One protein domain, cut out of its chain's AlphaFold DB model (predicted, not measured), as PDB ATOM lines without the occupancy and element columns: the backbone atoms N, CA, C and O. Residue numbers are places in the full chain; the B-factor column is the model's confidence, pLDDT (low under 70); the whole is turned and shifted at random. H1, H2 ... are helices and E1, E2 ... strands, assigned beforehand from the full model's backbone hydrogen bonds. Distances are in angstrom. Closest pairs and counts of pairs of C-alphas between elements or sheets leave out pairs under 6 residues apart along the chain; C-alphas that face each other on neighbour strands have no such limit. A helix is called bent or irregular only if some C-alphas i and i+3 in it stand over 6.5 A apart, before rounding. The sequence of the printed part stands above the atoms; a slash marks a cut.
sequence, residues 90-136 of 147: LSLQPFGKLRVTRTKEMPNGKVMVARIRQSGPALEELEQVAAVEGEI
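AT A GLANCE: This is residues 90 to 136 of the 147 residues of the protein "DNA-binding protein" of Pseudooceanicola antarcticus (UniProt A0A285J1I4). A long, bent hairpin of two strands, E2 and E3, makes one arm of the model; the short strand E1 is paired beside the first residues of E2, and a single helix, H1, leads away as a second arm from the end opposite the hairpin's turn. The 47 printed residues hold three named strands and one named helix, in the order E1, E2, E3, H1, and the class is mixed, helices and strands. The antiparallel sheet, in order E1, E2, E3, is a meander, each strand the antiparallel neighbour of the one before. The whole is extended, with a radius of gyration of the C-alphas of 15.5 A and spans of 49 by 20 by 11 A.

HOW THE PARTS SIT: The inner strand E2, residues 96 to 106, bends by 57 degrees at residue 102. It forms a hairpin with the edge strand E3, residues 109 to 117, at 158 degrees between directions; N 99 and O 115 are 2.8 A apart, within hydrogen-bond range. The C-alphas of Val 100 and Ala 114, which face each other, are 4.1 A apart. The other edge strand, E1, residues 90 to 92, forms a hairpin with E2 at 146 degrees, with N 96 and O 92 within hydrogen-bond range at 2.7 A. E1 and E3 are apart. H1, residues 120 to 136, only grazes the sheet with its residues 120 to 126; its closest C-alphas to E2 are those of Ala 122 and Gly 96, 6.2 A apart. In H1, 11 of 13 O i to N i+4 pairs are within hydrogen-bond range.

IN THESE COORDINATES: E2 measures 27.9 A from first to last C-alpha, E3 25.1 A, H1 24.6 A and E1 6.1 A. C-alpha 90 opens E1 at (-25.630, -37.734, -27.380), C-alpha 106 ends E2 at (-3.463, -45.851, -26.314), and C-alpha 136 ends H1 at (-33.468, -18.115, -47.809).

THE WHOLE: The C-alphas farthest apart, those of Pro 107 and Glu 135, are 49.0 A apart. Residues 105 to 110 and residues 130 to 136 of H1 stand free. The printed part has no cut, and its three links are tight. Mean pLDDT of the printed part is 75.7; residues 122 to 123 and 125 to 136 are under 70.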
ATOM      1  N   LEU A  90     -25.106 -38.974 -26.802       86.44
ATOM      2  CA  LEU A  90     -25.630 -37.734 -27.380       86.44
ATOM      3  C   LEU A  90     -26.890 -38.027 -28.192       86.44
ATOM      4  O   LEU A  90     -26.930 -38.979 -28.968       86.44
ATOM      5  N   SER A  91     -27.908 -37.186 -28.039       88.00
ATOM      6  CA  SER A  91     -29.107 -37.190 -28.878       88.00
ATOM      7  C   SER A  91     -29.294 -35.790 -29.437       88.00
ATOM      8  O   SER A  91     -29.878 -34.933 -28.780       88.00
ATOM      9  N   LEU A  92     -28.758 -35.560 -30.630       84.38
ATOM     10  CA  LEU A  92     -28.773 -34.267 -31.299       84.38
ATOM     11  C   LEU A  92     -29.521 -34.443 -32.620       84.38
ATOM     12  O   LEU A  92     -28.940 -34.921 -33.583       84.38
ATOM     13  N   GLN A  93     -30.801 -34.083 -32.691       74.31
ATOM     14  CA  GLN A  93     -31.454 -33.865 -33.992       74.31
ATOM     15  C   GLN A  93     -30.757 -32.646 -34.600       74.31
ATOM     16  O   GLN A  93     -30.619 -31.674 -33.851       74.31
ATOM     17  N   PRO A  94     -30.219 -32.618 -35.835       81.56
ATOM     18  CA  PRO A  94     -30.245 -33.527 -37.000       81.56
ATOM     19  C   PRO A  94     -29.034 -34.493 -37.164       81.56
ATOM     20  O   PRO A  94     -28.929 -35.229 -38.141       81.56
ATOM     21  N   PHE A  95     -28.089 -34.520 -36.219       79.19
ATOM     22  CA  PHE A  95     -26.945 -35.456 -36.204       79.19
ATOM     23  C   PHE A  95     -27.340 -36.902 -35.812       79.19
ATOM     24  O   PHE A  95     -26.604 -37.857 -36.059       79.19
ATOM     25  N   GLY A  96     -28.521 -37.082 -35.221       86.12
ATOM     26  CA  GLY A  96     -29.034 -38.351 -34.721       86.12
ATOM     27  C   GLY A  96     -28.577 -38.677 -33.294       86.12
ATOM     28  O   GLY A  96     -28.240 -37.805 -32.488       86.12
ATOM     29  N   LYS A  97     -28.604 -39.970 -32.954       88.00
ATOM     30  CA  LYS A  97     -28.206 -40.497 -31.642       88.00
ATOM     31  C   LYS A  97     -26.818 -41.138 -31.707       88.00
ATOM     32  O   LYS A  97     -26.648 -42.145 -32.391       88.00
ATOM     33  N   LEU A  98     -25.849 -40.610 -30.959       88.62
ATOM     34  CA  LEU A  98     -24.502 -41.165 -30.806       88.62
ATOM     35  C   LEU A  98     -24.402 -41.963 -29.505       88.62
ATOM     36  O   LEU A  98     -24.609 -41.432 -28.412       88.62
ATOM     37  N   ARG A  99     -24.019 -43.233 -29.622       88.12
ATOM     38  CA  ARG A  99     -23.774 -44.127 -28.490       88.12
ATOM     39  C   ARG A  99     -22.337 -44.628 -28.490       88.12
ATOM     40  O   ARG A  99     -21.937 -45.377 -29.383       88.12
ATOM     41  N   VAL A 100     -21.578 -44.278 -27.456       88.31
ATOM     42  CA  VAL A 100     -20.229 -44.813 -27.236       88.31
ATOM     43  C   VAL A 100     -20.343 -46.273 -26.796       88.31
ATOM     44  O   VAL A 100     -21.044 -46.594 -25.842       88.31
ATOM     45  N   THR A 101     -19.687 -47.177 -27.520       86.25
ATOM     46  CA  THR A 101     -19.726 -48.620 -27.243       86.25
ATOM     47  C   THR A 101     -18.472 -49.071 -26.503       86.25
ATOM     48  O   THR A 101     -18.562 -49.815 -25.532       86.25
ATOM     49  N   ARG A 102     -17.287 -48.647 -26.958       83.94
ATOM     50  CA  ARG A 102     -16.004 -49.045 -26.360       83.94
ATOM     51  C   ARG A 102     -15.046 -47.870 -26.352       83.94
ATOM     52  O   ARG A 102     -15.013 -47.095 -27.300       83.94
ATOM     53  N   THR A 103     -14.234 -47.796 -25.311       86.81
ATOM     54  CA  THR A 103     -13.186 -46.791 -25.156       86.81
ATOM     55  C   THR A 103     -11.895 -47.505 -24.796       86.81
ATOM     56  O   THR A 103     -11.892 -48.346 -23.900       86.81
ATOM     57  N   LYS A 104     -10.812 -47.197 -25.508       86.75
ATOM     58  CA  LYS A 104      -9.476 -47.729 -25.257       86.75
ATOM     59  C   LYS A 104      -8.478 -46.581 -25.223       86.75
ATOM     60  O   LYS A 104      -8.413 -45.783 -26.155       86.75
ATOM     61  N   GLU A 105      -7.683 -46.529 -24.168       85.94
ATOM     62  CA  GLU A 105      -6.550 -45.613 -24.079       85.94
ATOM     63  C   GLU A 105      -5.330 -46.250 -24.743       85.94
ATOM     64  O   GLU A 105      -5.024 -47.429 -24.547       85.94
ATOM     65  N   MET A 106      -4.669 -45.478 -25.594       85.88
ATOM     66  CA  MET A 106      -3.463 -45.851 -26.314       85.88
ATOM     67  C   MET A 106      -2.397 -44.772 -26.093       85.88
ATOM     68  O   MET A 106      -2.725 -43.634 -25.758       85.88
ATOM     69  N   PRO A 107      -1.106 -45.087 -26.293       82.00
ATOM     70  CA  PRO A 107      -0.028 -44.114 -26.101       82.00
ATOM     71  C   PRO A 107      -0.136 -42.875 -27.010       82.00
ATOM     72  O   PRO A 107       0.429 -41.836 -26.690       82.00
ATOM     73  N   ASN A 108      -0.874 -42.960 -28.121       83.06
ATOM     74  CA  ASN A 108      -1.140 -41.863 -29.056       83.06
ATOM     75  C   ASN A 108      -2.521 -41.199 -28.865       83.06
ATOM     76  O   ASN A 108      -2.937 -40.420 -29.719       83.06
ATOM     77  N   GLY A 109      -3.231 -41.499 -27.774       83.25
ATOM     78  CA  GLY A 109      -4.497 -40.860 -27.425       83.25
ATOM     79  C   GLY A 109      -5.605 -41.842 -27.056       83.25
ATOM     80  O   GLY A 109      -5.386 -43.021 -26.781       83.25
ATOM     81  N   LYS A 110      -6.836 -41.339 -27.038       83.06
ATOM     82  CA  LYS A 110      -8.029 -42.104 -26.677       83.06
ATOM     83  C   LYS A 110      -8.767 -42.523 -27.943       83.06
ATOM     84  O   LYS A 110      -9.193 -41.668 -28.712       83.06
ATOM     85  N   VAL A 111      -8.938 -43.826 -28.155       85.62
ATOM     86  CA  VAL A 111      -9.740 -44.355 -29.265       85.62
ATOM     87  C   VAL A 111     -11.086 -44.820 -28.749       85.62
ATOM     88  O   VAL A 111     -11.185 -45.615 -27.813       85.62
ATOM     89  N   MET A 112     -12.134 -44.303 -29.376       85.38
ATOM     90  CA  MET A 112     -13.515 -44.534 -28.989       85.38
ATOM     91  C   MET A 112     -14.268 -45.108 -30.181       85.38
ATOM     92  O   MET A 112     -14.247 -44.548 -31.270       85.38
ATOM     93  N   VAL A 113     -14.933 -46.238 -29.965       87.12
ATOM     94  CA  VAL A 113     -15.856 -46.834 -30.929       87.12
ATOM     95  C   VAL A 113     -17.249 -46.377 -30.541       87.12
ATOM     96  O   VAL A 113     -17.764 -46.776 -29.491       87.12
ATOM     97  N   ALA A 114     -17.858 -45.546 -31.379       87.50
ATOM     98  CA  ALA A 114     -19.212 -45.053 -31.192       87.50
ATOM     99  C   ALA A 114     -20.090 -45.420 -32.394       87.50
ATOM    100  O   ALA A 114     -19.611 -45.515 -33.519       87.50
ATOM    101  N   ARG A 115     -21.378 -45.651 -32.139       86.62
ATOM    102  CA  ARG A 115     -22.389 -45.893 -33.170       86.62
ATOM    103  C   ARG A 115     -23.281 -44.674 -33.288       86.62
ATOM    104  O   ARG A 115     -23.803 -44.206 -32.276       86.62
ATOM    105  N   ILE A 116     -23.465 -44.195 -34.510       88.38
ATOM    106  CA  ILE A 116     -24.405 -43.126 -34.837       88.38
ATOM    107  C   ILE A 116     -25.664 -43.776 -35.401       88.38
ATOM    108  O   ILE A 116     -25.588 -44.643 -36.268       88.38
ATOM    109  N   ARG A 117     -26.826 -43.371 -34.892       86.31
ATOM    110  CA  ARG A 117     -28.133 -43.733 -35.433       86.31
ATOM    111  C   ARG A 117     -28.851 -42.471 -35.877       86.31
ATOM    112  O   ARG A 117     -29.371 -41.735 -35.040       86.31
ATOM    113  N   GLN A 118     -28.934 -42.267 -37.182       83.56
ATOM    114  CA  GLN A 118     -29.835 -41.287 -37.779       83.56
ATOM    115  C   GLN A 118     -31.175 -41.984 -38.031       83.56
ATOM    116  O   GLN A 118     -31.237 -43.025 -38.678       83.56
ATOM    117  N   SER A 119     -32.245 -41.497 -37.405       79.06
ATOM    118  CA  SER A 119     -33.601 -41.993 -37.661       79.06
ATOM    119  C   SER A 119     -34.154 -41.384 -38.949       79.06
ATOM    120  O   SER A 119     -33.775 -40.269 -39.273       79.06
ATOM    121  N   GLY A 120     -35.082 -42.065 -39.631       76.69
ATOM    122  CA  GLY A 120     -35.806 -41.532 -40.802       76.69
ATOM    123  C   GLY A 120     -36.219 -40.053 -40.688       76.69
ATOM    124  O   GLY A 120     -35.796 -39.275 -41.529       76.69
ATOM    125  N   PRO A 121     -36.883 -39.608 -39.602       70.00
ATOM    126  CA  PRO A 121     -37.204 -38.187 -39.419       70.00
ATOM    127  C   PRO A 121     -35.980 -37.266 -39.282       70.00
ATOM    128  O   PRO A 121     -36.054 -36.108 -39.660       70.00
ATOM    129  N   ALA A 122     -34.841 -37.760 -38.784       66.50
ATOM    130  CA  ALA A 122     -33.598 -36.980 -38.718       66.50
ATOM    131  C   ALA A 122     -32.934 -36.852 -40.100       66.50
ATOM    132  O   ALA A 122     -32.249 -35.871 -40.362       66.50
ATOM    133  N   LEU A 123     -33.125 -37.843 -40.976       69.12
ATOM    134  CA  LEU A 123     -32.697 -37.794 -42.377       69.12
ATOM    135  C   LEU A 123     -33.600 -36.852 -43.184       69.12
ATOM    136  O   LEU A 123     -33.091 -36.015 -43.920       69.12
ATOM    137  N   GLU A 124     -34.914 -36.922 -42.974       70.31
ATOM    138  CA  GLU A 124     -35.881 -35.998 -43.572       70.31
ATOM    139  C   GLU A 124     -35.667 -34.563 -43.080       70.31
ATOM    140  O   GLU A 124     -35.747 -33.635 -43.873       70.31
ATOM    141  N   GLU A 125     -35.335 -34.351 -41.803       68.25
ATOM    142  CA  GLU A 125     -34.943 -33.026 -41.315       68.25
ATOM    143  C   GLU A 125     -33.637 -32.560 -41.947       68.25
ATOM    144  O   GLU A 125     -33.576 -31.408 -42.344       68.25
ATOM    145  N   LEU A 126     -32.620 -33.417 -42.119       68.44
ATOM    146  CA  LEU A 126     -31.402 -33.052 -42.859       68.44
ATOM    147  C   LEU A 126     -31.711 -32.594 -44.293       68.44
ATOM    148  O   LEU A 126     -31.097 -31.632 -44.760       68.44
ATOM    149  N   GLU A 127     -32.673 -33.236 -44.956       64.31
ATOM    150  CA  GLU A 127     -33.178 -32.838 -46.275       64.31
ATOM    151  C   GLU A 127     -34.034 -31.565 -46.216       64.31
ATOM    152  O   GLU A 127     -33.920 -30.713 -47.091       64.31
ATOM    153  N   GLN A 128     -34.836 -31.372 -45.169       60.19
ATOM    154  CA  GLN A 128     -35.683 -30.191 -44.995       60.19
ATOM    155  C   GLN A 128     -34.877 -28.947 -44.604       60.19
ATOM    156  O   GLN A 128     -35.144 -27.888 -45.159       60.19
ATOM    157  N   VAL A 129     -33.846 -29.024 -43.750       57.69
ATOM    158  CA  VAL A 129     -32.931 -27.879 -43.549       57.69
ATOM    159  C   VAL A 129     -32.097 -27.592 -44.798       57.69
ATOM    160  O   VAL A 129     -31.805 -26.428 -45.054       57.69
ATOM    161  N   ALA A 130     -31.760 -28.600 -45.610       56.41
ATOM    162  CA  ALA A 130     -31.151 -28.371 -46.924       56.41
ATOM    163  C   ALA A 130     -32.140 -27.747 -47.936       56.41
ATOM    164  O   ALA A 130     -31.730 -26.976 -48.800       56.41
ATOM    165  N   ALA A 131     -33.443 -28.027 -47.821       49.41
ATOM    166  CA  ALA A 131     -34.488 -27.425 -48.651       49.41
ATOM    167  C   ALA A 131     -34.838 -25.988 -48.218       49.41
ATOM    168  O   ALA A 131     -35.040 -25.127 -49.069       49.41
ATOM    169  N   VAL A 132     -34.829 -25.693 -46.913       50.91
ATOM    170  CA  VAL A 132     -35.025 -24.333 -46.374       50.91
ATOM    171  C   VAL A 132     -33.865 -23.405 -46.775       50.91
ATOM    172  O   VAL A 132     -34.073 -22.210 -46.993       50.91
ATOM    173  N   GLU A 133     -32.662 -23.947 -46.989       50.53
ATOM    174  CA  GLU A 133     -31.516 -23.230 -47.578       50.53
ATOM    175  C   GLU A 133     -31.727 -22.819 -49.045       50.53
ATOM    176  O   GLU A 133     -31.121 -21.847 -49.502       50.53
ATOM    177  N   GLY A 134     -32.633 -23.484 -49.769       44.31
ATOM    178  CA  GLY A 134     -33.057 -23.078 -51.110       44.31
ATOM    179  C   GLY A 134     -34.003 -21.871 -51.127       44.31
ATOM    180  O   GLY A 134     -34.075 -21.174 -52.138       44.31
ATOM    181  N   GLU A 135     -34.695 -21.578 -50.021       43.62
ATOM    182  CA  GLU A 135     -35.664 -20.472 -49.943       43.62
ATOM    183  C   GLU A 135     -35.124 -19.219 -49.240       43.62
ATOM    184  O   GLU A 135     -35.555 -18.112 -49.568       43.62
ATOM    185  N   ILE A 136     -34.122 -19.323 -48.356       43.38
ATOM    186  CA  ILE A 136     -33.468 -18.115 -47.809       43.38
ATOM    187  C   ILE A 136     -32.542 -17.419 -48.822       43.38
ATOM    188  O   ILE A 136     -32.275 -16.229 -48.673       43.38
TER     189      ILE A 136